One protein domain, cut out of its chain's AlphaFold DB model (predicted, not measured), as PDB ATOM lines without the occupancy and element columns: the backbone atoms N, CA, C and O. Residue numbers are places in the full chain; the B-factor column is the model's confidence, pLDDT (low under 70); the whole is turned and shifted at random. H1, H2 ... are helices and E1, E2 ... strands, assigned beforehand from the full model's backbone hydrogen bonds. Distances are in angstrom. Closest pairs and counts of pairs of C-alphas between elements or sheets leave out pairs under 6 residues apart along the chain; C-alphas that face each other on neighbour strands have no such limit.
ATOM      1  N   LYS A   5     -49.682  10.151  12.306       37.00
ATOM      2  CA  LYS A   5     -49.242   9.014  11.481       37.00
ATOM      3  C   LYS A   5     -49.867   9.138  10.091       37.00
ATOM      4  O   LYS A   5     -51.090   9.154   9.977       37.00
ATOM      5  N   ILE A   6     -49.054   9.201   9.038       42.94
ATOM      6  CA  ILE A   6     -49.541   9.152   7.653       42.94
ATOM      7  C   ILE A   6     -48.808   8.017   6.939       42.94
ATOM      8  O   ILE A   6     -47.592   8.029   6.753       42.94
ATOM      9  N   LEU A   7     -49.563   6.965   6.627       36.25
ATOM     10  CA  LEU A   7     -49.064   5.740   6.012       36.25
ATOM     11  C   LEU A   7     -49.240   5.817   4.485       36.25
ATOM     12  O   LEU A   7     -50.330   6.160   4.027       36.25
ATOM     13  N   LYS A   8     -48.196   5.374   3.764       42.09
ATOM     14  CA  LYS A   8     -48.111   4.873   2.372       42.09
ATOM     15  C   LYS A   8     -47.245   5.711   1.411       42.09
ATOM     16  O   LYS A   8     -47.510   6.869   1.105       42.09
ATOM     17  N   PHE A   9     -46.241   5.031   0.857       41.22
ATOM     18  CA  PHE A   9     -45.510   5.362  -0.366       41.22
ATOM     19  C   PHE A   9     -45.324   4.057  -1.159       41.22
ATOM     20  O   PHE A   9     -45.258   2.996  -0.539       41.22
ATOM     21  N   PHE A  10     -45.246   4.133  -2.490       33.78
ATOM     22  CA  PHE A  10     -44.902   3.010  -3.370       33.78
ATOM     23  C   PHE A  10     -43.543   3.288  -4.016       33.78
ATOM     24  O   PHE A  10     -43.456   4.133  -4.902       33.78
ATOM     25  N   THR A  11     -42.501   2.568  -3.615       32.50
ATOM     26  CA  THR A  11     -41.300   2.393  -4.443       32.50
ATOM     27  C   THR A  11     -41.416   1.035  -5.134       32.50
ATOM     28  O   THR A  11     -41.421  -0.012  -4.493       32.50
ATOM     29  N   SER A  12     -41.611   1.048  -6.452       29.86
ATOM     30  CA  SER A  12     -41.553  -0.157  -7.284       29.86
ATOM     31  C   SER A  12     -40.101  -0.340  -7.711       29.86
ATOM     32  O   SER A  12     -39.635   0.383  -8.584       29.86
ATOM     33  N   PHE A  13     -39.373  -1.263  -7.083       33.03
ATOM     34  CA  PHE A  13     -38.092  -1.720  -7.620       33.03
ATOM     35  C   PHE A  13     -38.376  -2.742  -8.727       33.03
ATOM     36  O   PHE A  13     -39.023  -3.765  -8.494       33.03
ATOM     37  N   ILE A  45     -18.469  18.524  13.444       81.81
ATOM     38  CA  ILE A  45     -18.773  19.822  14.047       81.81
ATOM     39  C   ILE A  45     -18.309  19.763  15.496       81.81
ATOM     40  O   ILE A  45     -18.713  18.844  16.203       81.81
ATOM     41  N   LEU A  46     -17.497  20.740  15.897       82.06
ATOM     42  CA  LEU A  46     -17.029  20.857  17.271       82.06
ATOM     43  C   LEU A  46     -18.231  20.957  18.218       82.06
ATOM     44  O   LEU A  46     -19.168  21.736  17.986       82.06
ATOM     45  N   GLU A  47     -18.220  20.126  19.249       81.94
ATOM     46  CA  GLU A  47     -19.224  20.116  20.302       81.94
ATOM     47  C   GLU A  47     -18.886  21.167  21.358       81.94
ATOM     48  O   GLU A  47     -17.860  21.833  21.285       81.94
ATOM     49  N   ILE A  48     -19.791  21.406  22.310       81.31
ATOM     50  CA  ILE A  48     -19.555  22.430  23.338       81.31
ATOM     51  C   ILE A  48     -18.296  22.124  24.165       81.31
ATOM     52  O   ILE A  48     -17.587  23.059  24.517       81.31
ATOM     53  N   ASP A  49     -18.008  20.841  24.393       84.56
ATOM     54  CA  ASP A  49     -16.881  20.364  25.198       84.56
ATOM     55  C   ASP A  49     -15.517  20.591  24.514       84.56
ATOM     56  O   ASP A  49     -14.482  20.496  25.167       84.56
ATOM     57  N   ASP A  50     -15.509  20.952  23.224       88.19
ATOM     58  CA  ASP A  50     -14.302  21.327  22.474       88.19
ATOM     59  C   ASP A  50     -13.920  22.817  22.647       88.19
ATOM     60  O   ASP A  50     -12.979  23.293  22.007       88.19
ATOM     61  N   PHE A  51     -14.668  23.588  23.447       91.50
ATOM     62  CA  PHE A  51     -14.445  25.022  23.666       91.50
ATOM     63  C   PHE A  51     -14.278  25.347  25.152       91.50
ATOM     64  O   PHE A  51     -15.036  24.860  25.986       91.50
ATOM     65  N   ASP A  52     -13.370  26.279  25.460       92.06
ATOM     66  CA  ASP A  52     -13.120  26.752  26.831       92.06
ATOM     67  C   ASP A  52     -14.371  27.356  27.482       92.06
ATOM     68  O   ASP A  52     -14.591  27.239  28.688       92.06
ATOM     69  N   THR A  53     -15.211  28.022  26.681       94.25
ATOM     70  CA  THR A  53     -16.427  28.661  27.176       94.25
ATOM     71  C   THR A  53     -17.635  28.420  26.280       94.25
ATOM     72  O   THR A  53     -17.566  28.313  25.050       94.25
ATOM     73  N   ARG A  54     -18.816  28.456  26.907       92.12
ATOM     74  CA  ARG A  54     -20.105  28.461  26.204       92.12
ATOM     75  C   ARG A  54     -20.210  29.608  25.191       92.12
ATOM     76  O   ARG A  54     -20.817  29.427  24.133       92.12
ATOM     77  N   ALA A  55     -19.633  30.767  25.509       94.69
ATOM     78  CA  ALA A  55     -19.644  31.940  24.642       94.69
ATOM     79  C   ALA A  55     -18.846  31.694  23.351       94.69
ATOM     80  O   ALA A  55     -19.300  32.076  22.269       94.69
ATOM     81  N   ASP A  56     -17.716  30.989  23.434       93.44
ATOM     82  CA  ASP A  56     -16.903  30.633  22.267       93.44
ATOM     83  C   ASP A  56     -17.611  29.630  21.360       93.44
ATOM     84  O   ASP A  56     -17.664  29.836  20.142       93.44
ATOM     85  N   TYR A  57     -18.262  28.617  21.941       90.31
ATOM     86  CA  TYR A  57     -19.131  27.715  21.183       90.31
ATOM     87  C   TYR A  57     -20.249  28.490  20.462       90.31
ATOM     88  O   TYR A  57     -20.529  28.261  19.283       90.31
ATOM     89  N   GLU A  58     -20.896  29.446  21.132       91.88
ATOM     90  CA  GLU A  58     -21.960  30.249  20.520       91.88
ATOM     91  C   GLU A  58     -21.438  31.169  19.412       91.88
ATOM     92  O   GLU A  58     -22.082  31.301  18.364       91.88
ATOM     93  N   LYS A  59     -20.246  31.744  19.580       95.06
ATOM     94  CA  LYS A  59     -19.547  32.509  18.541       95.06
ATOM     95  C   LYS A  59     -19.202  31.627  17.338       95.06
ATOM     96  O   LYS A  59     -19.462  32.023  16.198       95.06
ATOM     97  N   TYR A  60     -18.693  30.416  17.572       92.25
ATOM     98  CA  TYR A  60     -18.443  29.413  16.537       92.25
ATOM     99  C   TYR A  60     -19.733  29.042  15.792       92.25
ATOM    100  O   TYR A  60     -19.769  29.071  14.563       92.25
ATOM    101  N   MET A  61     -20.829  28.770  16.496       91.56
ATOM    102  CA  MET A  61     -22.103  28.403  15.866       91.56
ATOM    103  C   MET A  61     -22.738  29.555  15.072       91.56
ATOM    104  O   MET A  61     -23.468  29.320  14.105       91.56
ATOM    105  N   ASN A  62     -22.464  30.806  15.448       93.44
ATOM    106  CA  ASN A  62     -23.076  31.976  14.821       93.44
ATOM    107  C   ASN A  62     -22.274  32.584  13.666       93.44
ATOM    108  O   ASN A  62     -22.891  33.262  12.828       93.44
ATOM    109  N   ARG A  63     -20.961  32.327  13.581       95.25
ATOM    110  CA  ARG A  63     -20.098  32.851  12.513       95.25
ATOM    111  C   ARG A  63     -20.315  32.155  11.166       95.25
ATOM    112  O   ARG A  63     -20.914  31.082  11.062       95.25
ATOM    113  N   ILE A  64     -19.809  32.795  10.116       96.75
ATOM    114  CA  ILE A  64     -19.651  32.176   8.800       96.75
ATOM    115  C   ILE A  64     -18.336  31.395   8.809       96.75
ATOM    116  O   ILE A  64     -17.302  31.925   9.204       96.75
ATOM    117  N   HIS A  65     -18.392  30.143   8.371       96.44
ATOM    118  CA  HIS A  65     -17.232  29.272   8.191       96.44
ATOM    119  C   HIS A  65     -16.926  29.108   6.708       96.44
ATOM    120  O   HIS A  65     -17.776  29.411   5.869       96.44
ATOM    121  N   THR A  66     -15.749  28.578   6.393       96.12
ATOM    122  CA  THR A  66     -15.303  28.340   5.018       96.12
ATOM    123  C   THR A  66     -14.846  26.894   4.864       96.12
ATOM    124  O   THR A  66     -14.125  26.374   5.709       96.12
ATOM    125  N   TYR A  67     -15.273  26.239   3.787       94.31
ATOM    126  CA  TYR A  67     -14.797  24.928   3.359       94.31
ATOM    127  C   TYR A  67     -14.533  24.989   1.858       94.31
ATOM    128  O   TYR A  67     -15.474  25.108   1.067       94.31
ATOM    129  N   LYS A  68     -13.254  24.923   1.465       94.50
ATOM    130  CA  LYS A  68     -12.822  25.216   0.090       94.50
ATOM    131  C   LYS A  68     -13.388  26.580  -0.342       94.50
ATOM    132  O   LYS A  68     -13.345  27.541   0.418       94.50
ATOM    133  N   ASP A  69     -14.023  26.632  -1.501       96.69
ATOM    134  CA  ASP A  69     -14.666  27.821  -2.059       96.69
ATOM    135  C   ASP A  69     -16.025  28.175  -1.436       96.69
ATOM    136  O   ASP A  69     -16.731  29.048  -1.942       96.69
ATOM    137  N   TYR A  70     -16.472  27.461  -0.404       97.00
ATOM    138  CA  TYR A  70     -17.821  27.598   0.131       97.00
ATOM    139  C   TYR A  70     -17.810  28.240   1.505       97.00
ATOM    140  O   TYR A  70     -17.343  27.651   2.474       97.00
ATOM    141  N   GLN A  71     -18.441  29.402   1.616       98.19
ATOM    142  CA  GLN A  71     -18.809  29.973   2.901       98.19
ATOM    143  C   GLN A  71     -20.168  29.439   3.345       98.19
ATOM    144  O   GLN A  71     -21.125  29.407   2.559       98.19
ATOM    145  N   TYR A  72     -20.287  29.056   4.611       97.31
ATOM    146  CA  TYR A  72     -21.470  28.396   5.148       97.31
ATOM    147  C   TYR A  72     -21.778  28.793   6.592       97.31
ATOM    148  O   TYR A  72     -20.944  29.342   7.305       97.31
ATOM    149  N   LYS A  73     -23.009  28.505   7.022       96.62
ATOM    150  CA  LYS A  73     -23.452  28.627   8.413       96.62
ATOM    151  C   LYS A  73     -23.954  27.279   8.918       96.62
ATOM    152  O   LYS A  73     -24.658  26.573   8.188       96.62
ATOM    153  N   ILE A  74     -23.599  26.956  10.156       94.31
ATOM    154  CA  ILE A  74     -24.072  25.772  10.870       94.31
ATOM    155  C   ILE A  74     -25.395  26.124  11.552       94.31
ATOM    156  O   ILE A  74     -25.546  27.193  12.138       94.31
ATOM    157  N   GLU A  75     -26.379  25.237  11.463       90.25
ATOM    158  CA  GLU A  75     -27.643  25.363  12.187       90.25
ATOM    159  C   GLU A  75     -28.008  24.037  12.849       90.25
ATOM    160  O   GLU A  75     -27.778  22.970  12.279       90.25
ATOM    161  N   LYS A  76     -28.644  24.095  14.023       85.69
ATOM    162  CA  LYS A  76     -29.242  22.911  14.651       85.69
ATOM    163  C   LYS A  76     -30.411  22.410  13.796       85.69
ATOM    164  O   LYS A  76     -31.331  23.167  13.473       85.69
ATOM    165  N   ASP A  77     -30.393  21.133  13.434       76.94
ATOM    166  CA  ASP A  77     -31.514  20.456  12.791       76.94
ATOM    167  C   ASP A  77     -32.371  19.779  13.862       76.94
ATOM    168  O   ASP A  77     -32.071  18.686  14.328       76.94
ATOM    169  N   GLY A  78     -33.483  20.414  14.239       65.44
ATOM    170  CA  GLY A  78     -34.395  19.916  15.282       65.44
ATOM    171  C   GLY A  78     -35.135  18.607  14.954       65.44
ATOM    172  O   GLY A  78     -36.166  18.323  15.561       65.44
ATOM    173  N   LYS A  79     -34.678  17.846  13.953       62.28
ATOM    174  CA  LYS A  79     -35.200  16.530  13.562       62.28
ATOM    175  C   LYS A  79     -34.407  15.372  14.159       62.28
ATOM    176  O   LYS A  79     -34.989  14.314  14.385       62.28
ATOM    177  N   GLU A  80     -33.119  15.566  14.406       58.12
ATOM    178  CA  GLU A  80     -32.229  14.571  15.001       58.12
ATOM    179  C   GLU A  80     -31.786  15.083  16.372       58.12
ATOM    180  O   GLU A  80     -31.572  16.284  16.537       58.12
ATOM    181  N   LYS A  81     -31.694  14.195  17.374       47.91
ATOM    182  CA  LYS A  81     -31.498  14.607  18.776       47.91
ATOM    183  C   LYS A  81     -30.226  15.443  18.998       47.91
ATOM    184  O   LYS A  81     -30.281  16.300  19.862       47.91
ATOM    185  N   ASN A  82     -29.204  15.298  18.145       56.94
ATOM    186  CA  ASN A  82     -27.988  16.128  18.086       56.94
ATOM    187  C   ASN A  82     -27.638  16.528  16.632       56.94
ATOM    188  O   ASN A  82     -26.475  16.650  16.264       56.94
ATOM    189  N   GLY A  83     -28.645  16.663  15.762       78.12
ATOM    190  CA  GLY A  83     -28.409  16.909  14.340       78.12
ATOM    191  C   GLY A  83     -27.993  18.342  14.052       78.12
ATOM    192  O   GLY A  83     -28.628  19.292  14.515       78.12
ATOM    193  N   TYR A  84     -26.996  18.504  13.192       87.94
ATOM    194  CA  TYR A  84     -26.655  19.781  12.582       87.94
ATOM    195  C   TYR A  84     -26.907  19.737  11.079       87.94
ATOM    196  O   TYR A  84     -26.916  18.682  10.446       87.94
ATOM    197  N   ARG A  85     -27.085  20.911  10.483       89.31
ATOM    198  CA  ARG A  85     -27.160  21.083   9.035       89.31
ATOM    199  C   ARG A  85     -26.323  22.264   8.590       89.31
ATOM    200  O   ARG A  85     -26.169  23.248   9.314       89.31
ATOM    201  N   ILE A  86     -25.874  22.185   7.348       94.56
ATOM    202  CA  ILE A  86     -25.070  23.220   6.719       94.56
ATOM    203  C   ILE A  86     -25.915  23.993   5.707       94.56
ATOM    204  O   ILE A  86     -26.550  23.419   4.812       94.56
ATOM    205  N   ASN A  87     -25.908  25.317   5.855       95.56
ATOM    206  CA  ASN A  87     -26.535  26.256   4.937       95.56
ATOM    207  C   ASN A  87     -25.449  27.056   4.221       95.56
ATOM    208  O   ASN A  87     -24.790  27.897   4.834       95.56
ATOM    209  N   LEU A  88     -25.296  26.839   2.917       97.94
ATOM    210  CA  LEU A  88     -24.332  27.588   2.116       97.94
ATOM    211  C   LEU A  88     -24.766  29.044   2.006       97.94
ATOM    212  O   LEU A  88     -25.953  29.331   1.823       97.94
ATOM    213  N   LYS A  89     -23.804  29.952   2.140       98.00
ATOM    214  CA  LYS A  89     -23.996  31.404   2.144       98.00
ATOM    215  C   LYS A  89     -23.348  32.068   0.945       98.00
ATOM    216  O   LYS A  89     -24.000  32.913   0.342       98.00
ATOM    217  N   ARG A  90     -22.147  31.641   0.550       97.75
ATOM    218  CA  ARG A  90     -21.422  32.197  -0.598       97.75
ATOM    219  C   ARG A  90     -20.516  31.147  -1.235       97.75
ATOM    220  O   ARG A  90     -19.995  30.291  -0.533       97.75
ATOM    221  N   TYR A  91     -20.340  31.235  -2.545       97.75
ATOM    222  CA  TYR A  91     -19.304  30.558  -3.308       97.75
ATOM    223  C   TYR A  91     -18.281  31.600  -3.771       97.75
ATOM    224  O   TYR A  91     -18.662  32.647  -4.298       97.75
ATOM    225  N   THR A  92     -17.000  31.340  -3.533       96.06
ATOM    226  CA  THR A  92     -15.880  32.245  -3.841       96.06
ATOM    227  C   THR A  92     -14.924  31.684  -4.888       96.06
ATOM    228  O   THR A  92     -13.956  32.353  -5.226       96.06
ATOM    229  N   GLY A  93     -15.189  30.484  -5.405       94.06
ATOM    230  CA  GLY A  93     -14.319  29.836  -6.377       94.06
ATOM    231  C   GLY A  93     -14.402  30.470  -7.762       94.06
ATOM    232  O   GLY A  93     -15.394  31.110  -8.128       94.06
ATOM    233  N   ALA A  94     -13.340  30.269  -8.538       92.50
ATOM    234  CA  ALA A  94     -13.207  30.791  -9.897       92.50
ATOM    235  C   ALA A  94     -13.488  29.738 -10.982       92.50
ATOM    236  O   ALA A  94     -13.578  30.090 -12.162       92.50
ATOM    237  N   ASP A  95     -13.659  28.472 -10.591       93.56
ATOM    238  CA  ASP A  95     -13.794  27.342 -11.505       93.56
ATOM    239  C   ASP A  95     -14.940  27.510 -12.507       93.56
ATOM    240  O   ASP A  95     -15.982  28.107 -12.234       93.56
ATOM    241  N   LYS A  96     -14.779  26.894 -13.683       95.75
ATOM    242  CA  LYS A  96     -15.831  26.844 -14.713       95.75
ATOM    243  C   LYS A  96     -16.942  25.849 -14.374       95.75
ATOM    244  O   LYS A  96     -18.031  25.907 -14.949       95.75
ATOM    245  N   SER A  97     -16.691  24.906 -13.474       95.88
ATOM    246  CA  SER A  97     -17.662  23.898 -13.059       95.88
ATOM    247  C   SER A  97     -17.465  23.566 -11.594       95.88
ATOM    248  O   SER A  97     -16.344  23.326 -11.174       95.88
ATOM    249  N   THR A  98     -18.557  23.447 -10.846       96.00
ATOM    250  CA  THR A  98     -18.491  23.007  -9.451       96.00
ATOM    251  C   THR A  98     -19.593  22.006  -9.117       96.00
ATOM    252  O   THR A  98     -20.674  21.991  -9.721       96.00
ATOM    253  N   SER A  99     -19.305  21.133  -8.156       95.69
ATOM    254  CA  SER A  99     -20.286  20.247  -7.539       95.69
ATOM    255  C   SER A  99     -20.441  20.660  -6.091       95.69
ATOM    256  O   SER A  99     -19.464  20.703  -5.347       95.69
ATOM    257  N   VAL A 100     -21.673  20.964  -5.693       95.62
ATOM    258  CA  VAL A 100     -21.949  21.339  -4.310       95.62
ATOM    259  C   VAL A 100     -21.691  20.124  -3.412       95.62
ATOM    260  O   VAL A 100     -22.196  19.041  -3.727       95.62
ATOM    261  N   PRO A 101     -20.924  20.260  -2.315       94.81
ATOM    262  CA  PRO A 101     -20.700  19.152  -1.394       94.81
ATOM    263  C   PRO A 101     -22.023  18.703  -0.764       94.81
ATOM    264  O   PRO A 101     -22.864  19.528  -0.407       94.81
ATOM    265  N   SER A 102     -22.221  17.392  -0.620       91.19
ATOM    266  CA  SER A 102     -23.384  16.829   0.082       91.19
ATOM    267  C   SER A 102     -23.241  16.915   1.603       91.19
ATOM    268  O   SER A 102     -24.248  16.982   2.310       91.19
ATOM    269  N   LYS A 103     -22.001  16.952   2.110       92.06
ATOM    270  CA  LYS A 103     -21.662  17.072   3.531       92.06
ATOM    271  C   LYS A 103     -20.454  17.981   3.736       92.06
ATOM    272  O   LYS A 103     -19.563  18.019   2.894       92.06
ATOM    273  N   ILE A 104     -20.433  18.678   4.868       91.88
ATOM    274  CA  ILE A 104     -19.289  19.440   5.386       91.88
ATOM    275  C   ILE A 104     -19.240  19.161   6.895       91.88
ATOM    276  O   ILE A 104     -20.286  19.227   7.540       91.88
ATOM    277  N   LEU A 105     -18.067  18.816   7.445       89.12
ATOM    278  CA  LEU A 105     -17.896  18.413   8.857       89.12
ATOM    279  C   LEU A 105     -18.859  17.283   9.279       89.12
ATOM    280  O   LEU A 105     -19.544  17.365  10.294       89.12
ATOM    281  N   HIS A 106     -19.019  16.279   8.410       87.69
ATOM    282  CA  HIS A 106     -19.999  15.183   8.523       87.69
ATOM    283  C   HIS A 106     -21.484  15.589   8.589       87.69
ATOM    284  O   HIS A 106     -22.356  14.724   8.469       87.69
ATOM    285  N   ALA A 107     -21.801  16.882   8.653       88.75
ATOM    286  CA  ALA A 107     -23.161  17.387   8.626       88.75
ATOM    287  C   ALA A 107     -23.664  17.577   7.186       88.75
ATOM    288  O   ALA A 107     -22.932  18.055   6.313       88.75
ATOM    289  N   PRO A 108     -24.932  17.233   6.904       89.56
ATOM    290  CA  PRO A 108     -25.489  17.358   5.569       89.56
ATOM    291  C   PRO A 108     -25.657  18.821   5.146       89.56
ATOM    292  O   PRO A 108     -26.181  19.660   5.887       89.56
ATOM    293  N   VAL A 109     -25.300  19.105   3.895       92.88
ATOM    294  CA  VAL A 109     -25.614  20.369   3.229       92.88
ATOM    295  C   VAL A 109     -27.057  20.315   2.755       92.88
ATOM    296  O   VAL A 109     -27.440  19.505   1.913       92.88
ATOM    297  N   ARG A 110     -27.889  21.183   3.325       91.38
ATOM    298  CA  ARG A 110     -29.344  21.116   3.148       91.38
ATOM    299  C   ARG A 110     -29.918  22.285   2.359       91.38
ATOM    300  O   ARG A 110     -30.918  22.106   1.653       91.38
ATOM    301  N   THR A 111     -29.283  23.453   2.458       93.62
ATOM    302  CA  THR A 111     -29.788  24.698   1.870       93.62
ATOM    303  C   THR A 111     -28.706  25.440   1.101       93.62
ATOM    304  O   THR A 111     -27.617  25.676   1.617       93.62
ATOM    305  N   ILE A 112     -29.061  25.904  -0.097       97.38
ATOM    306  CA  ILE A 112     -28.339  26.956  -0.817       97.38
ATOM    307  C   ILE A 112     -29.077  28.267  -0.548       97.38
ATOM    308  O   ILE A 112     -30.243  28.410  -0.932       97.38
ATOM    309  N   SER A 113     -28.438  29.189   0.173       97.81
ATOM    310  CA  SER A 113     -29.084  30.434   0.596       97.81
ATOM    311  C   SER A 113     -29.193  31.448  -0.547       97.81
ATOM    312  O   SER A 113     -28.637  31.287  -1.636       97.81
ATOM    313  N   THR A 114     -29.946  32.518  -0.299       96.50
ATOM    314  CA  THR A 114     -30.052  33.659  -1.206       96.50
ATOM    315  C   THR A 114     -28.658  34.172  -1.547       96.50
ATOM    316  O   THR A 114     -27.850  34.427  -0.660       96.50
ATOM    317  N   GLY A 115     -28.387  34.318  -2.841       95.75
ATOM    318  CA  GLY A 115     -27.138  34.868  -3.346       95.75
ATOM    319  C   GLY A 115     -25.889  33.992  -3.214       95.75
ATOM    320  O   GLY A 115     -24.811  34.508  -3.487       95.75
ATOM    321  N   THR A 116     -25.988  32.702  -2.859       97.88
ATOM    322  CA  THR A 116     -24.794  31.843  -2.709       97.88
ATOM    323  C   THR A 116     -23.888  31.843  -3.941       97.88
ATOM    324  O   THR A 116     -22.680  31.949  -3.793       97.88
ATOM    325  N   PHE A 117     -24.456  31.806  -5.143       97.50
ATOM    326  CA  PHE A 117     -23.741  31.876  -6.419       97.50
ATOM    327  C   PHE A 117     -24.056  33.176  -7.171       97.50
ATOM    328  O   PHE A 117     -24.136  33.198  -8.403       97.50
ATOM    329  N   LYS A 118     -24.327  34.265  -6.441       95.69
ATOM    330  CA  LYS A 118     -24.640  35.552  -7.067       95.69
ATOM    331  C   LYS A 118     -23.448  36.014  -7.901       95.69
ATOM    332  O   LYS A 118     -22.335  36.086  -7.399       95.69
ATOM    333  N   ASN A 119     -23.704  36.376  -9.157       95.88
ATOM    334  CA  ASN A 119     -22.711  36.908 -10.092       95.88
ATOM    335  C   ASN A 119     -21.506  35.990 -10.376       95.88
ATOM    336  O   ASN A 119     -20.487  36.473 -10.866       95.88
ATOM    337  N   CYS A 120     -21.605  34.676 -10.145       95.56
ATOM    338  CA  CYS A 120     -20.571  33.731 -10.573       95.56
ATOM    339  C   CYS A 120     -20.608  33.569 -12.103       95.56
ATOM    340  O   CYS A 120     -21.229  32.643 -12.630       95.56
ATOM    341  N   LYS A 121     -20.005  34.519 -12.825       92.75
ATOM    342  CA  LYS A 121     -20.042  34.608 -14.294       92.75
ATOM    343  C   LYS A 121     -19.125  33.595 -14.984       92.75
ATOM    344  O   LYS A 121     -19.409  33.239 -16.121       92.75
ATOM    345  N   SER A 122     -18.062  33.150 -14.310       93.31
ATOM    346  CA  SER A 122     -17.130  32.133 -14.816       93.31
ATOM    347  C   SER A 122     -17.709  30.715 -14.769       93.31
ATOM    348  O   SER A 122     -17.300  29.862 -15.556       93.31
ATOM    349  N   LEU A 123     -18.682  30.458 -13.883       94.88
ATOM    350  CA  LEU A 123     -19.324  29.155 -13.755       94.88
ATOM    351  C   LEU A 123     -20.239  28.872 -14.952       94.88
ATOM    352  O   LEU A 123     -21.246  29.547 -15.170       94.88
ATOM    353  N   ASN A 124     -19.944  27.778 -15.648       95.94
ATOM    354  CA  ASN A 124     -20.736  27.231 -16.745       95.94
ATOM    355  C   ASN A 124     -21.621  26.066 -16.294       95.94
ATOM    356  O   ASN A 124     -22.658  25.797 -16.905       95.94
ATOM    357  N   LYS A 125     -21.241  25.356 -15.227       97.44
ATOM    358  CA  LYS A 125     -21.953  24.161 -14.760       97.44
ATOM    359  C   LYS A 125     -21.953  24.068 -13.240       97.44
ATOM    360  O   LYS A 125     -20.916  24.199 -12.600       97.44
ATOM    361  N   ILE A 126     -23.123  23.784 -12.673       96.88
ATOM    362  CA  ILE A 126     -23.276  23.536 -11.236       96.88
ATOM    363  C   ILE A 126     -24.056  22.241 -11.048       96.88
ATOM    364  O   ILE A 126     -25.146  22.089 -11.606       96.88
ATOM    365  N   THR A 127     -23.514  21.314 -10.263       96.44
ATOM    366  CA  THR A 127     -24.200  20.068  -9.890       96.44
ATOM    367  C   THR A 127     -24.690  20.159  -8.450       96.44
ATOM    368  O   THR A 127     -23.918  20.449  -7.540       96.44
ATOM    369  N   ILE A 128     -25.989  19.940  -8.257       95.00
ATOM    370  CA  ILE A 128     -26.655  19.964  -6.954       95.00
ATOM    371  C   ILE A 128     -26.835  18.507  -6.489       95.00
ATOM    372  O   ILE A 128     -27.471  17.739  -7.215       95.00
ATOM    373  N   PRO A 129     -26.310  18.106  -5.318       92.44
ATOM    374  CA  PRO A 129     -26.472  16.757  -4.783       92.44
ATOM    375  C   PRO A 129     -27.911  16.475  -4.325       92.44
ATOM    376  O   PRO A 129     -28.723  17.385  -4.133       92.44
ATOM    377  N   GLU A 130     -28.217  15.194  -4.109       84.25
ATOM    378  CA  GLU A 130     -29.548  14.716  -3.699       84.25
ATOM    379  C   GLU A 130     -29.944  15.104  -2.265       84.25
ATOM    380  O   GLU A 130     -31.121  15.081  -1.914       84.25
ATOM    381  N   ASP A 131     -28.989  15.519  -1.435       83.00
ATOM    382  CA  ASP A 131     -29.257  15.892  -0.044       83.00
ATOM    383  C   ASP A 131     -29.816  17.310   0.134       83.00
ATOM    384  O   ASP A 131     -30.354  17.643   1.200       83.00
ATOM    385  N   ILE A 132     -29.739  18.140  -0.909       89.75
ATOM    386  CA  ILE A 132     -30.221  19.520  -0.871       89.75
ATOM    387  C   ILE A 132     -31.725  19.542  -1.095       89.75
ATOM    388  O   ILE A 132     -32.229  19.175  -2.157       89.75
ATOM    389  N   TYR A 133     -32.455  20.055  -0.106       87.69
ATOM    390  CA  TYR A 133     -33.910  20.172  -0.183       87.69
ATOM    391  C   TYR A 133     -34.395  21.603  -0.427       87.69
ATOM    392  O   TYR A 133     -35.589  21.798  -0.677       87.69
ATOM    393  N   MET A 134     -33.523  22.610  -0.331       90.44
ATOM    394  CA  MET A 134     -33.899  24.011  -0.501       90.44
ATOM    395  C   MET A 134     -32.831  24.801  -1.251       90.44
ATOM    396  O   MET A 134     -31.654  24.782  -0.905       90.44
ATOM    397  N   ILE A 135     -33.276  25.565  -2.241       96.00
ATOM    398  CA  ILE A 135     -32.492  26.593  -2.921       96.00
ATOM    399  C   ILE A 135     -33.310  27.874  -2.837       96.00
ATOM    400  O   ILE A 135     -34.406  27.950  -3.393       96.00
ATOM    401  N   GLN A 136     -32.811  28.875  -2.124       95.94
ATOM    402  CA  GLN A 136     -33.541  30.118  -1.906       95.94
ATOM    403  C   GLN A 136     -33.599  30.988  -3.171       95.94
ATOM    404  O   GLN A 136     -32.846  30.805  -4.133       95.94
ATOM    405  N   LYS A 137     -34.547  31.934  -3.184       94.06
ATOM    406  CA  LYS A 137     -34.735  32.871  -4.298       94.06
ATOM    407  C   LYS A 137     -33.426  33.618  -4.545       94.06
ATOM    408  O   LYS A 137     -32.802  34.110  -3.614       94.06
ATOM    409  N   GLY A 138     -33.020  33.703  -5.806       93.19
ATOM    410  CA  GLY A 138     -31.826  34.448  -6.196       93.19
ATOM    411  C   GLY A 138     -30.496  33.819  -5.773       93.19
ATOM    412  O   GLY A 138     -29.470  34.485  -5.847       93.19
ATOM    413  N   ALA A 139     -30.479  32.541  -5.370       96.50
ATOM    414  CA  ALA A 139     -29.241  31.792  -5.134       96.50
ATOM    415  C   ALA A 139     -28.264  31.849  -6.323       96.50
ATOM    416  O   ALA A 139     -27.062  31.837  -6.107       96.50
ATOM    417  N   PHE A 140     -28.779  31.957  -7.552       95.94
ATOM    418  CA  PHE A 140     -28.005  31.976  -8.799       95.94
ATOM    419  C   PHE A 140     -28.219  33.266  -9.610       95.94
ATOM    420  O   PHE A 140     -28.073  33.266 -10.830       95.94
ATOM    421  N   THR A 141     -28.634  34.367  -8.973       94.62
ATOM    422  CA  THR A 141     -28.855  35.637  -9.688       94.62
ATOM    423  C   THR A 141     -27.567  36.098 -10.368       94.62
ATOM    424  O   THR A 141     -26.528  36.183  -9.718       94.62
ATOM    425  N   GLY A 142     -27.631  36.406 -11.665       92.31
ATOM    426  CA  GLY A 142     -26.463  36.845 -12.438       92.31
ATOM    427  C   GLY A 142     -25.439  35.740 -12.733       92.31
ATOM    428  O   GLY A 142     -24.362  36.040 -13.243       92.31
ATOM    429  N   CYS A 143     -25.749  34.476 -12.425       92.38
ATOM    430  CA  CYS A 143     -24.941  33.323 -12.815       92.38
ATOM    431  C   CYS A 143     -25.435  32.765 -14.158       92.38
ATOM    432  O   CYS A 143     -26.640  32.603 -14.356       92.38
ATOM    433  N   LYS A 144     -24.509  32.455 -15.073       90.81
ATOM    434  CA  LYS A 144     -24.814  31.877 -16.397       90.81
ATOM    435  C   LYS A 144     -24.764  30.343 -16.412       90.81
ATOM    436  O   LYS A 144     -24.975  29.727 -17.454       90.81
ATOM    437  N   ALA A 145     -24.497  29.719 -15.266       92.81
ATOM    438  CA  ALA A 145     -24.273  28.286 -15.190       92.81
ATOM    439  C   ALA A 145     -25.528  27.455 -15.496       92.81
ATOM    440  O   ALA A 145     -26.629  27.730 -15.012       92.81
ATOM    441  N   LYS A 146     -25.337  26.334 -16.199       95.06
ATOM    442  CA  LYS A 146     -26.341  25.275 -16.331       95.06
ATOM    443  C   LYS A 146     -26.424  24.478 -15.028       95.06
ATOM    444  O   LYS A 146     -25.484  23.778 -14.648       95.06
ATOM    445  N   ILE A 147     -27.571  24.558 -14.357       94.00
ATOM    446  CA  ILE A 147     -27.805  23.911 -13.060       94.00
ATOM    447  C   ILE A 147     -28.340  22.488 -13.271       94.00
ATOM    448  O   ILE A 147     -29.483  22.295 -13.695       94.00
ATOM    449  N   LYS A 148     -27.540  21.477 -12.923       95.31
ATOM    450  CA  LYS A 148     -27.971  20.078 -12.818       95.31
ATOM    451  C   LYS A 148     -28.522  19.835 -11.417       95.31
ATOM    452  O   LYS A 148     -27.760  19.637 -10.477       95.31
ATOM    453  N   LYS A 149     -29.849  19.874 -11.280       92.38
ATOM    454  CA  LYS A 149     -30.546  19.632 -10.010       92.38
ATOM    455  C   LYS A 149     -31.305  18.297  -9.999       92.38
ATOM    456  O   LYS A 149     -31.810  17.897 -11.052       92.38
ATOM    457  N   PRO A 150     -31.503  17.677  -8.826       87.31
ATOM    458  CA  PRO A 150     -32.362  16.512  -8.688       87.31
ATOM    459  C   PRO A 150     -33.806  16.773  -9.139       87.31
ATOM    460  O   PRO A 150     -34.337  17.890  -9.055       87.31
ATOM    461  N   SER A 151     -34.475  15.714  -9.593       83.50
ATOM    462  CA  SER A 151     -35.834  15.777 -10.148       83.50
ATOM    463  C   SER A 151     -36.896  16.175  -9.113       83.50
ATOM    464  O   SER A 151     -37.916  16.781  -9.472       83.50
ATOM    465  N   PHE A 152     -36.652  15.882  -7.831       82.06
ATOM    466  CA  PHE A 152     -37.554  16.188  -6.721       82.06
ATOM    467  C   PHE A 152     -37.526  17.669  -6.296       82.06
ATOM    468  O   PHE A 152     -38.487  18.133  -5.679       82.06
ATOM    469  N   LEU A 153     -36.476  18.435  -6.635       85.31
ATOM    470  CA  LEU A 153     -36.423  19.883  -6.395       85.31
ATOM    471  C   LEU A 153     -37.310  20.601  -7.412       85.31
ATOM    472  O   LEU A 153     -36.975  20.697  -8.598       85.31
ATOM    473  N   LYS A 154     -38.451  21.124  -6.962       88.19
ATOM    474  CA  LYS A 154     -39.412  21.827  -7.823       88.19
ATOM    475  C   LYS A 154     -39.279  23.336  -7.656       88.19
ATOM    476  O   LYS A 154     -39.161  23.827  -6.534       88.19
ATOM    477  N   LYS A 155     -39.296  24.061  -8.780       89.94
ATOM    478  CA  LYS A 155     -39.308  25.530  -8.796       89.94
ATOM    479  C   LYS A 155     -40.638  26.021  -8.221       89.94
ATOM    480  O   LYS A 155     -41.690  25.467  -8.532       89.94
ATOM    481  N   GLN A 156     -40.584  27.031  -7.369       88.94
ATOM    482  CA  GLN A 156     -41.727  27.657  -6.714       88.94
ATOM    483  C   GLN A 156     -42.065  28.995  -7.388       88.94
ATOM    484  O   GLN A 156     -41.236  29.559  -8.101       88.94
ATOM    485  N   LYS A 157     -43.274  29.526  -7.139       89.12
ATOM    486  CA  LYS A 157     -43.751  30.795  -7.731       89.12
ATOM    487  C   LYS A 157     -42.825  31.986  -7.442       89.12
ATOM    488  O   LYS A 157     -42.590  32.811  -8.308       89.12
ATOM    489  N   ASN A 158     -42.253  32.041  -6.242       84.81
ATOM    490  CA  ASN A 158     -41.298  33.071  -5.816       84.81
ATOM    491  C   ASN A 158     -39.878  32.891  -6.404       84.81
ATOM    492  O   ASN A 158     -38.984  33.664  -6.065       84.81
ATOM    493  N   GLY A 159     -39.638  31.867  -7.230       83.75
ATOM    494  CA  GLY A 159     -38.344  31.588  -7.853       83.75
ATOM    495  C   GLY A 159     -37.378  30.726  -7.028       83.75
ATOM    496  O   GLY A 159     -36.333  30.360  -7.562       83.75
ATOM    497  N   SER A 160     -37.698  30.357  -5.778       88.88
ATOM    498  CA  SER A 160     -36.920  29.350  -5.028       88.88
ATOM    499  C   SER A 160     -37.180  27.934  -5.549       88.88
ATOM    500  O   SER A 160     -38.193  27.676  -6.195       88.88
ATOM    501  N   TYR A 161     -36.290  26.989  -5.248       88.25
ATOM    502  CA  TYR A 161     -36.555  25.559  -5.413       88.25
ATOM    503  C   TYR A 161     -36.735  24.914  -4.048       88.25
ATOM    504  O   TYR A 161     -35.947  25.142  -3.135       88.25
ATOM    505  N   ALA A 162     -37.751  24.069  -3.920       83.50
ATOM    506  CA  ALA A 162     -37.972  23.287  -2.716       83.50
ATOM    507  C   ALA A 162     -38.246  21.831  -3.081       83.50
ATOM    508  O   ALA A 162     -38.973  21.539  -4.037       83.50
ATOM    509  N   ALA A 163     -37.692  20.913  -2.297       78.81
ATOM    510  CA  ALA A 163     -38.066  19.515  -2.355       78.81
ATOM    511  C   ALA A 163     -39.462  19.360  -1.753       78.81
ATOM    512  O   ALA A 163     -39.751  19.806  -0.632       78.81
ATOM    513  N   ILE A 164     -40.332  18.716  -2.521       63.72
ATOM    514  CA  ILE A 164     -41.701  18.423  -2.118       63.72
ATOM    515  C   ILE A 164     -41.823  16.907  -2.029       63.72
ATOM    516  O   ILE A 164     -41.701  16.207  -3.030       63.72
ATOM    517  N   ALA A 165     -42.090  16.411  -0.826       63.47
ATOM    518  CA  ALA A 165     -42.498  15.034  -0.619       63.47
ATOM    519  C   ALA A 165     -43.989  14.926  -0.962       63.47
ATOM    520  O   ALA A 165     -44.844  15.445  -0.240       63.47
ATOM    521  N   GLN A 166     -44.307  14.284  -2.085       56.53
ATOM    522  CA  GLN A 166     -45.690  13.953  -2.429       56.53
ATOM    523  C   GLN A 166     -46.063  12.633  -1.752       56.53
ATOM    524  O   GLN A 166     -45.453  11.599  -2.017       56.53
ATOM    525  N   VAL A 167     -47.066  12.663  -0.880       55.03
ATOM    526  CA  VAL A 167     -47.559  11.498  -0.139       55.03
ATOM    527  C   VAL A 167     -48.938  11.133  -0.673       55.03
ATOM    528  O   VAL A 167     -49.844  11.965  -0.700       55.03
ATOM    529  N   LYS A 168     -49.114   9.887  -1.120       54.75
ATOM    530  CA  LYS A 168     -50.427   9.357  -1.508       54.75
ATOM    531  C   LYS A 168     -51.091   8.764  -0.275       54.75
ATOM    532  O   LYS A 168     -50.642   7.738   0.229       54.75
ATOM    533  N   ILE A 169     -52.152   9.407   0.200       52.44
ATOM    534  CA  ILE A 169     -52.956   8.889   1.300       52.44
ATOM    535  C   ILE A 169     -54.019   7.954   0.710       52.44
ATOM    536  O   ILE A 169     -54.928   8.431   0.026       52.44
ATOM    537  N   PRO A 170     -53.937   6.645   0.971       48.09
ATOM    538  CA  PRO A 170     -54.983   5.696   0.608       48.09
ATOM    539  C   PRO A 170     -56.266   6.022   1.379       48.09
ATOM    540  O   PRO A 170     -56.277   6.065   2.610       48.09
ATOM    541  N   ARG A 171     -57.381   6.186   0.687       45.84
ATOM    542  CA  ARG A 171     -58.703   6.078   1.313       45.84
ATOM    543  C   ARG A 171     -59.470   4.995   0.582       45.84
ATOM    544  O   ARG A 171     -59.254   4.831  -0.617       45.84
ATOM    545  N   LYS A 172     -60.311   4.234   1.301       41.72
ATOM    546  CA  LYS A 172     -61.242   3.265   0.691       41.72
ATOM    547  C   LYS A 172     -61.926   3.981  -0.486       41.72
ATOM    548  O   LYS A 172     -62.635   4.955  -0.270       41.72
ATOM    549  N   GLY A 173     -61.600   3.572  -1.712       53.50
ATOM    550  CA  GLY A 173     -62.190   4.093  -2.946       53.50
ATOM    551  C   GLY A 173     -61.405   5.152  -3.739       53.50
ATOM    552  O   GLY A 173     -61.548   5.146  -4.954       53.50
ATOM    553  N   LYS A 174     -60.569   6.032  -3.152       52.66
ATOM    554  CA  LYS A 174     -59.783   7.042  -3.918       52.66
ATOM    555  C   LYS A 174     -58.478   7.439  -3.206       52.66
ATOM    556  O   LYS A 174     -58.494   7.879  -2.057       52.66
ATOM    557  N   ASP A 175     -57.343   7.345  -3.901       53.03
ATOM    558  CA  ASP A 175     -56.054   7.858  -3.413       53.03
ATOM    559  C   ASP A 175     -56.057   9.396  -3.412       53.03
ATOM    560  O   ASP A 175     -56.176  10.025  -4.464       53.03
ATOM    561  N   LYS A 176     -55.853  10.029  -2.249       59.66
ATOM    562  CA  LYS A 176     -55.664  11.488  -2.162       59.66
ATOM    563  C   LYS A 176     -54.174  11.820  -2.142       59.66
ATOM    564  O   LYS A 176     -53.466  11.452  -1.206       59.66
ATOM    565  N   LYS A 177     -53.685  12.557  -3.144       62.69
ATOM    566  CA  LYS A 177     -52.322  13.117  -3.134       62.69
ATOM    567  C   LYS A 177     -52.262  14.314  -2.180       62.69
ATOM    568  O   LYS A 177     -53.069  15.234  -2.293       62.69
ATOM    569  N   VAL A 178     -51.304  14.311  -1.257       63.25
ATOM    570  CA  VAL A 178     -51.017  15.424  -0.343       63.25
ATOM    571  C   VAL A 178     -49.538  15.784  -0.444       63.25
ATOM    572  O   VAL A 178     -48.677  14.909  -0.449       63.25
ATOM    573  N   ASN A 179     -49.232  17.077  -0.526       65.94
ATOM    574  CA  ASN A 179     -47.869  17.574  -0.691       65.94
ATOM    575  C   ASN A 179     -47.323  18.106   0.639       65.94
ATOM    576  O   ASN A 179     -47.930  18.980   1.258       65.94
ATOM    577  N   TYR A 180     -46.141  17.637   1.036       67.88
ATOM    578  CA  TYR A 180     -45.406  18.131   2.197       67.88
ATOM    579  C   TYR A 180     -44.068  18.733   1.767       67.88
ATOM    580  O   TYR A 180     -43.389  18.212   0.884       67.88
ATOM    581  N   LYS A 181     -43.647  19.829   2.411       66.50
ATOM    582  CA  LYS A 181     -42.262  20.314   2.276       66.50
ATOM    583  C   LYS A 181     -41.323  19.268   2.881       66.50
ATOM    584  O   LYS A 181     -41.590  18.813   3.992       66.50
ATOM    585  N   ALA A 182     -40.213  18.942   2.219       67.31
ATOM    586  CA  ALA A 182     -39.227  17.996   2.759       67.31
ATOM    587  C   ALA A 182     -38.684  18.432   4.136       67.31
ATOM    588  O   ALA A 182     -38.485  17.611   5.029       67.31
ATOM    589  N   SER A 183     -38.566  19.743   4.378       66.19
ATOM    590  CA  SER A 183     -38.203  20.286   5.694       66.19
ATOM    591  C   SER A 183     -39.180  19.913   6.818       66.19
ATOM    592  O   SER A 183     -38.784  19.918   7.975       66.19
ATOM    593  N   LYS A 184     -40.427  19.536   6.509       70.69
ATOM    594  CA  LYS A 184     -41.409  19.076   7.502       70.69
ATOM    595  C   LYS A 184     -41.426  17.566   7.705       70.69
ATOM    596  O   LYS A 184     -42.015  17.112   8.678       70.69
ATOM    597  N   VAL A 185     -40.818  16.792   6.809       69.31
ATOM    598  CA  VAL A 185     -40.713  15.339   6.963       69.31
ATOM    599  C   VAL A 185     -39.659  15.048   8.027       69.31
ATOM    600  O   VAL A 185     -38.508  15.449   7.869       69.31
ATOM    601  N   THR A 186     -40.062  14.418   9.126       63.00
ATOM    602  CA  THR A 186     -39.205  14.168  10.296       63.00
ATOM    603  C   THR A 186     -38.645  12.757  10.316       63.00
ATOM    604  O   THR A 186     -37.528  12.551  10.767       63.00
ATOM    605  N   LYS A 187     -39.402  11.780   9.820       65.62
ATOM    606  CA  LYS A 187     -38.977  10.381   9.786       65.62
ATOM    607  C   LYS A 187     -39.636   9.687   8.608       65.62
ATOM    608  O   LYS A 187     -40.814   9.910   8.326       65.62
ATOM    609  N   ILE A 188     -38.887   8.832   7.930       64.00
ATOM    610  CA  ILE A 188     -39.405   7.928   6.909       64.00
ATOM    611  C   ILE A 188     -39.067   6.530   7.407       64.00
ATOM    612  O   ILE A 188     -37.898   6.219   7.598       64.00
ATOM    613  N   THR A 189     -40.074   5.708   7.695       61.12
ATOM    614  CA  THR A 189     -39.844   4.324   8.129       61.12
ATOM    615  C   THR A 189     -40.521   3.356   7.198       61.12
ATOM    616  O   THR A 189     -41.669   3.539   6.799       61.12
ATOM    617  N   THR A 190     -39.823   2.284   6.875       58.25
ATOM    618  CA  THR A 190     -40.343   1.237   6.011       58.25
ATOM    619  C   THR A 190     -40.731   0.054   6.885       58.25
ATOM    620  O   THR A 190     -39.941  -0.390   7.712       58.25
ATOM    621  N   SER A 191     -41.960  -0.449   6.757       56.34
ATOM    622  CA  SER A 191     -42.393  -1.609   7.542       56.34
ATOM    623  C   SER A 191     -42.064  -2.883   6.772       56.34
ATOM    624  O   SER A 191     -42.887  -3.364   5.997       56.34
ATOM    625  N   ILE A 192     -40.864  -3.421   6.974       59.09
ATOM    626  CA  ILE A 192     -40.458  -4.713   6.412       59.09
ATOM    627  C   ILE A 192     -40.347  -5.702   7.575       59.09
ATOM    628  O   ILE A 192     -39.307  -5.797   8.210       59.09
ATOM    629  N   LYS A 193     -41.431  -6.423   7.888       51.62
ATOM    630  CA  LYS A 193     -41.351  -7.635   8.721       51.62
ATOM    631  C   LYS A 193     -41.542  -8.846   7.809       51.62
ATOM    632  O   LYS A 193     -42.538  -8.913   7.094       51.62
ATOM    633  N   ASN A 194     -40.574  -9.765   7.820       50.72
ATOM    634  CA  ASN A 194     -40.637 -11.099   7.202       50.72
ATOM    635  C   ASN A 194     -41.030 -11.121   5.710       50.72
ATOM    636  O   ASN A 194     -41.813 -11.960   5.262       50.72
ATOM    637  N   MET A 195     -40.505 -10.190   4.907       60.34
ATOM    638  CA  MET A 195     -40.848 -10.110   3.486       60.34
ATOM    639  C   MET A 195     -39.964 -11.032   2.631       60.34
ATOM    640  O   MET A 195     -38.872 -10.649   2.230       60.34
ATOM    641  N   LYS A 196     -40.469 -12.224   2.285       60.50
ATOM    642  CA  LYS A 196     -39.865 -13.094   1.259       60.50
ATOM    643  C   LYS A 196     -40.256 -12.601  -0.146       60.50
ATOM    644  O   LYS A 196     -41.447 -12.437  -0.432       60.50
ATOM    645  N   LEU A 197     -39.270 -12.338  -1.005       53.69
ATOM    646  CA  LEU A 197     -39.451 -11.982  -2.417       53.69
ATOM    647  C   LEU A 197     -39.107 -13.195  -3.287       53.69
ATOM    648  O   LEU A 197     -38.042 -13.782  -3.128       53.69
ATOM    649  N   LYS A 198     -40.004 -13.575  -4.202       60.97
ATOM    650  CA  LYS A 198     -39.724 -14.606  -5.214       60.97
ATOM    651  C   LYS A 198     -39.067 -13.952  -6.437       60.97
ATOM    652  O   LYS A 198     -39.444 -12.833  -6.797       60.97
ATOM    653  N   LYS A 199     -38.119 -14.646  -7.081       49.84
ATOM    654  CA  LYS A 199     -37.426 -14.183  -8.301       49.84
ATOM    655  C   LYS A 199     -38.452 -13.700  -9.342       49.84
ATOM    656  O   LYS A 199     -39.455 -14.369  -9.583       49.84
ATOM    657  N   GLY A 200     -38.248 -12.500  -9.886       56.97
ATOM    658  CA  GLY A 200     -39.134 -11.883 -10.887       56.97
ATOM    659  C   GLY A 200     -40.455 -11.290 -10.366       56.97
ATOM    660  O   GLY A 200     -41.211 -10.719 -11.151       56.97
ATOM    661  N   LYS A 201     -40.766 -11.372  -9.061       54.38
ATOM    662  CA  LYS A 201     -42.009 -10.816  -8.495       54.38
ATOM    663  C   LYS A 201     -41.754  -9.493  -7.768       54.38
ATOM    664  O   LYS A 201     -40.954  -9.414  -6.840       54.38
ATOM    665  N   LYS A 202     -42.498  -8.452  -8.152       51.00
ATOM    666  CA  LYS A 202     -42.501  -7.144  -7.475       51.00
ATOM    667  C   LYS A 202     -43.465  -7.182  -6.289       51.00
ATOM    668  O   LYS A 202     -44.607  -7.615  -6.440       51.00
ATOM    669  N   LYS A 203     -43.043  -6.687  -5.122       59.97
ATOM    670  CA  LYS A 203     -43.907  -6.538  -3.940       59.97
ATOM    671  C   LYS A 203     -43.940  -5.082  -3.498       59.97
ATOM    672  O   LYS A 203     -42.920  -4.403  -3.461       59.97
ATOM    673  N   LYS A 204     -45.140  -4.600  -3.184       57.09
ATOM    674  CA  LYS A 204     -45.364  -3.236  -2.707       57.09
ATOM    675  C   LYS A 204     -44.907  -3.137  -1.253       57.09
ATOM    676  O   LYS A 204     -45.425  -3.860  -0.406       57.09
ATOM    677  N   ILE A 205     -43.966  -2.239  -0.972       56.84
ATOM    678  CA  ILE A 205     -43.508  -1.964   0.391       56.84
ATOM    679  C   ILE A 205     -44.173  -0.686   0.888       56.84
ATOM    680  O   ILE A 205     -44.190   0.324   0.187       56.84
ATOM    681  N   TYR A 206     -44.719  -0.728   2.102       54.78
ATOM    682  CA  TYR A 206     -45.356   0.430   2.712       54.78
ATOM    683  C   TYR A 206     -44.365   1.208   3.570       54.78
ATOM    684  O   TYR A 206     -43.806   0.694   4.543       54.78
ATOM    685  N   THR A 207     -44.215   2.481   3.226       56.72
ATOM    686  CA  THR A 207     -43.422   3.443   3.990       56.72
ATOM    687  C   THR A 207     -44.354   4.371   4.776       56.72
ATOM    688  O   THR A 207     -45.354   4.860   4.240       56.72
ATOM    689  N   ARG A 208     -44.071   4.584   6.062       60.84
ATOM    690  CA  ARG A 208     -44.672   5.613   6.921       60.84
ATOM    691  C   ARG A 208     -43.841   6.878   6.810       60.84
ATOM    692  O   ARG A 208     -42.623   6.829   6.954       60.84
ATOM    693  N   ILE A 209     -44.508   8.004   6.591       61.88
ATOM    694  CA  ILE A 209     -43.869   9.315   6.554       61.88
ATOM    695  C   ILE A 209     -44.428  10.116   7.723       61.88
ATOM    696  O   ILE A 209     -45.631  10.357   7.821       61.88
ATOM    697  N   TYR A 210     -43.540  10.499   8.626       62.09
ATOM    698  CA  TYR A 210     -43.842  11.324   9.781       62.09
ATOM    699  C   TYR A 210     -43.588  12.772   9.383       62.09
ATOM    700  O   TYR A 210     -42.554  13.097   8.797       62.09
ATOM    701  N   VAL A 211     -44.560  13.637   9.659       65.44
ATOM    702  CA  VAL A 211     -44.496  15.058   9.319       65.44
ATOM    703  C   VAL A 211     -44.769  15.872  10.575       65.44
ATOM    704  O   VAL A 211     -45.704  15.569  11.319       65.44
ATOM    705  N   SER A 212     -43.986  16.925  10.804       63.69
ATOM    706  CA  SER A 212     -44.214  17.847  11.915       63.69
ATOM    707  C   SER A 212     -45.577  18.548  11.784       63.69
ATOM    708  O   SER A 212     -45.916  19.109  10.733       63.69
TER     709      SER A 212
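Overview. This is residues 5 to 13 and 45 to 212 of the 219 residues of an uncharacterized protein of Anaerostipes rhamnosivorans (UniProt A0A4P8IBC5). What does the model look like? It has two lobes: in one, the chain winds in stacked turns, with E4, E6 and residues 134 to 135 in one row and E5, E7 and E8 in another, while E2 and E3 extend the first row; in the other, the E10-E11 hairpin is loosely and partly face to face with the small sheet E1-E13-E12. E10 runs from one lobe to the other. What is it made of? The printed part has 177 residues, mostly strand by class, with under half in named elements: E1, H1, then E2 to E13 in order. It is loose, with a radius of gyration of the C-alphas of 19.7 A and spans of 52 by 44 by 34 A.

Arrangement. How is the largest sheet built? E2, residues 65 to 67, E3, 70 to 76, E4, 84 to 91, and E6, 107 to 112, stand in that order, mixed and strongly twisted. E2-E3-E4 is a meander, each strand the antiparallel neighbour of the one before, with N 65 and O 72 at 2.9 A and N 73 and O 87 at 2.9 A; E4 and E6 are parallel, N 86 and O 108 at 2.9 A. H1, residues 54 to 62, has every O i to N i+4 pair within hydrogen-bond range and only grazes this sheet, the closest C-alphas of H1 and E3 being Met 61 and Ile 74 at 6.0 A. What follows outward? E5, 97 to 99, E7, 125 to 127, and E8, 146 to 148, are parallel, with N 98 and O 125 at 3.0 A and N 148 and O 126 at 2.8 A. E9, 153 to 155, E10, 161 to 169, and E11, 176 to 181, form a second meander, with N 154 and O 162 at 3.0 A and N 165 and O 180 at 2.8 A. What is the last sheet? E1, 5 to 7, E13, 207 to 211, and E12, 185 to 190, are antiparallel in that order, with N 209 and O 6 at 3.1 A and N 210 and O 187 at 2.8 A. The closest C-alphas of E1 and E10 are Leu 7 and Ile 169, 6.9 A apart.

Along the chain. Where are the anchors? E3 begins at C-alpha 70, (-17.821, 27.598, 0.131), and E13 ends at C-alpha 211, (-44.496, 15.058, 9.319). Which elements are long? From first to last C-alpha E10 measures 24.3 A, E4 20.6 A and E3 19.1 A.

Size, cuts and confidence. How far does it reach, and where is it cut? The two C-alphas farthest apart are those of Asp 52 and Gly 173, at 61.7 A. Residues 14 to 44 are not printed, and C-alphas 13 and 45 are 36.1 A apart. Which links are long, and where is confidence low? The links E6 to E7, E7 to E8 and E12 to E13 are long. The pLDDT is under 70 in residues 5 to 13, 78 to 82, 164 to 183 and 185 to 212.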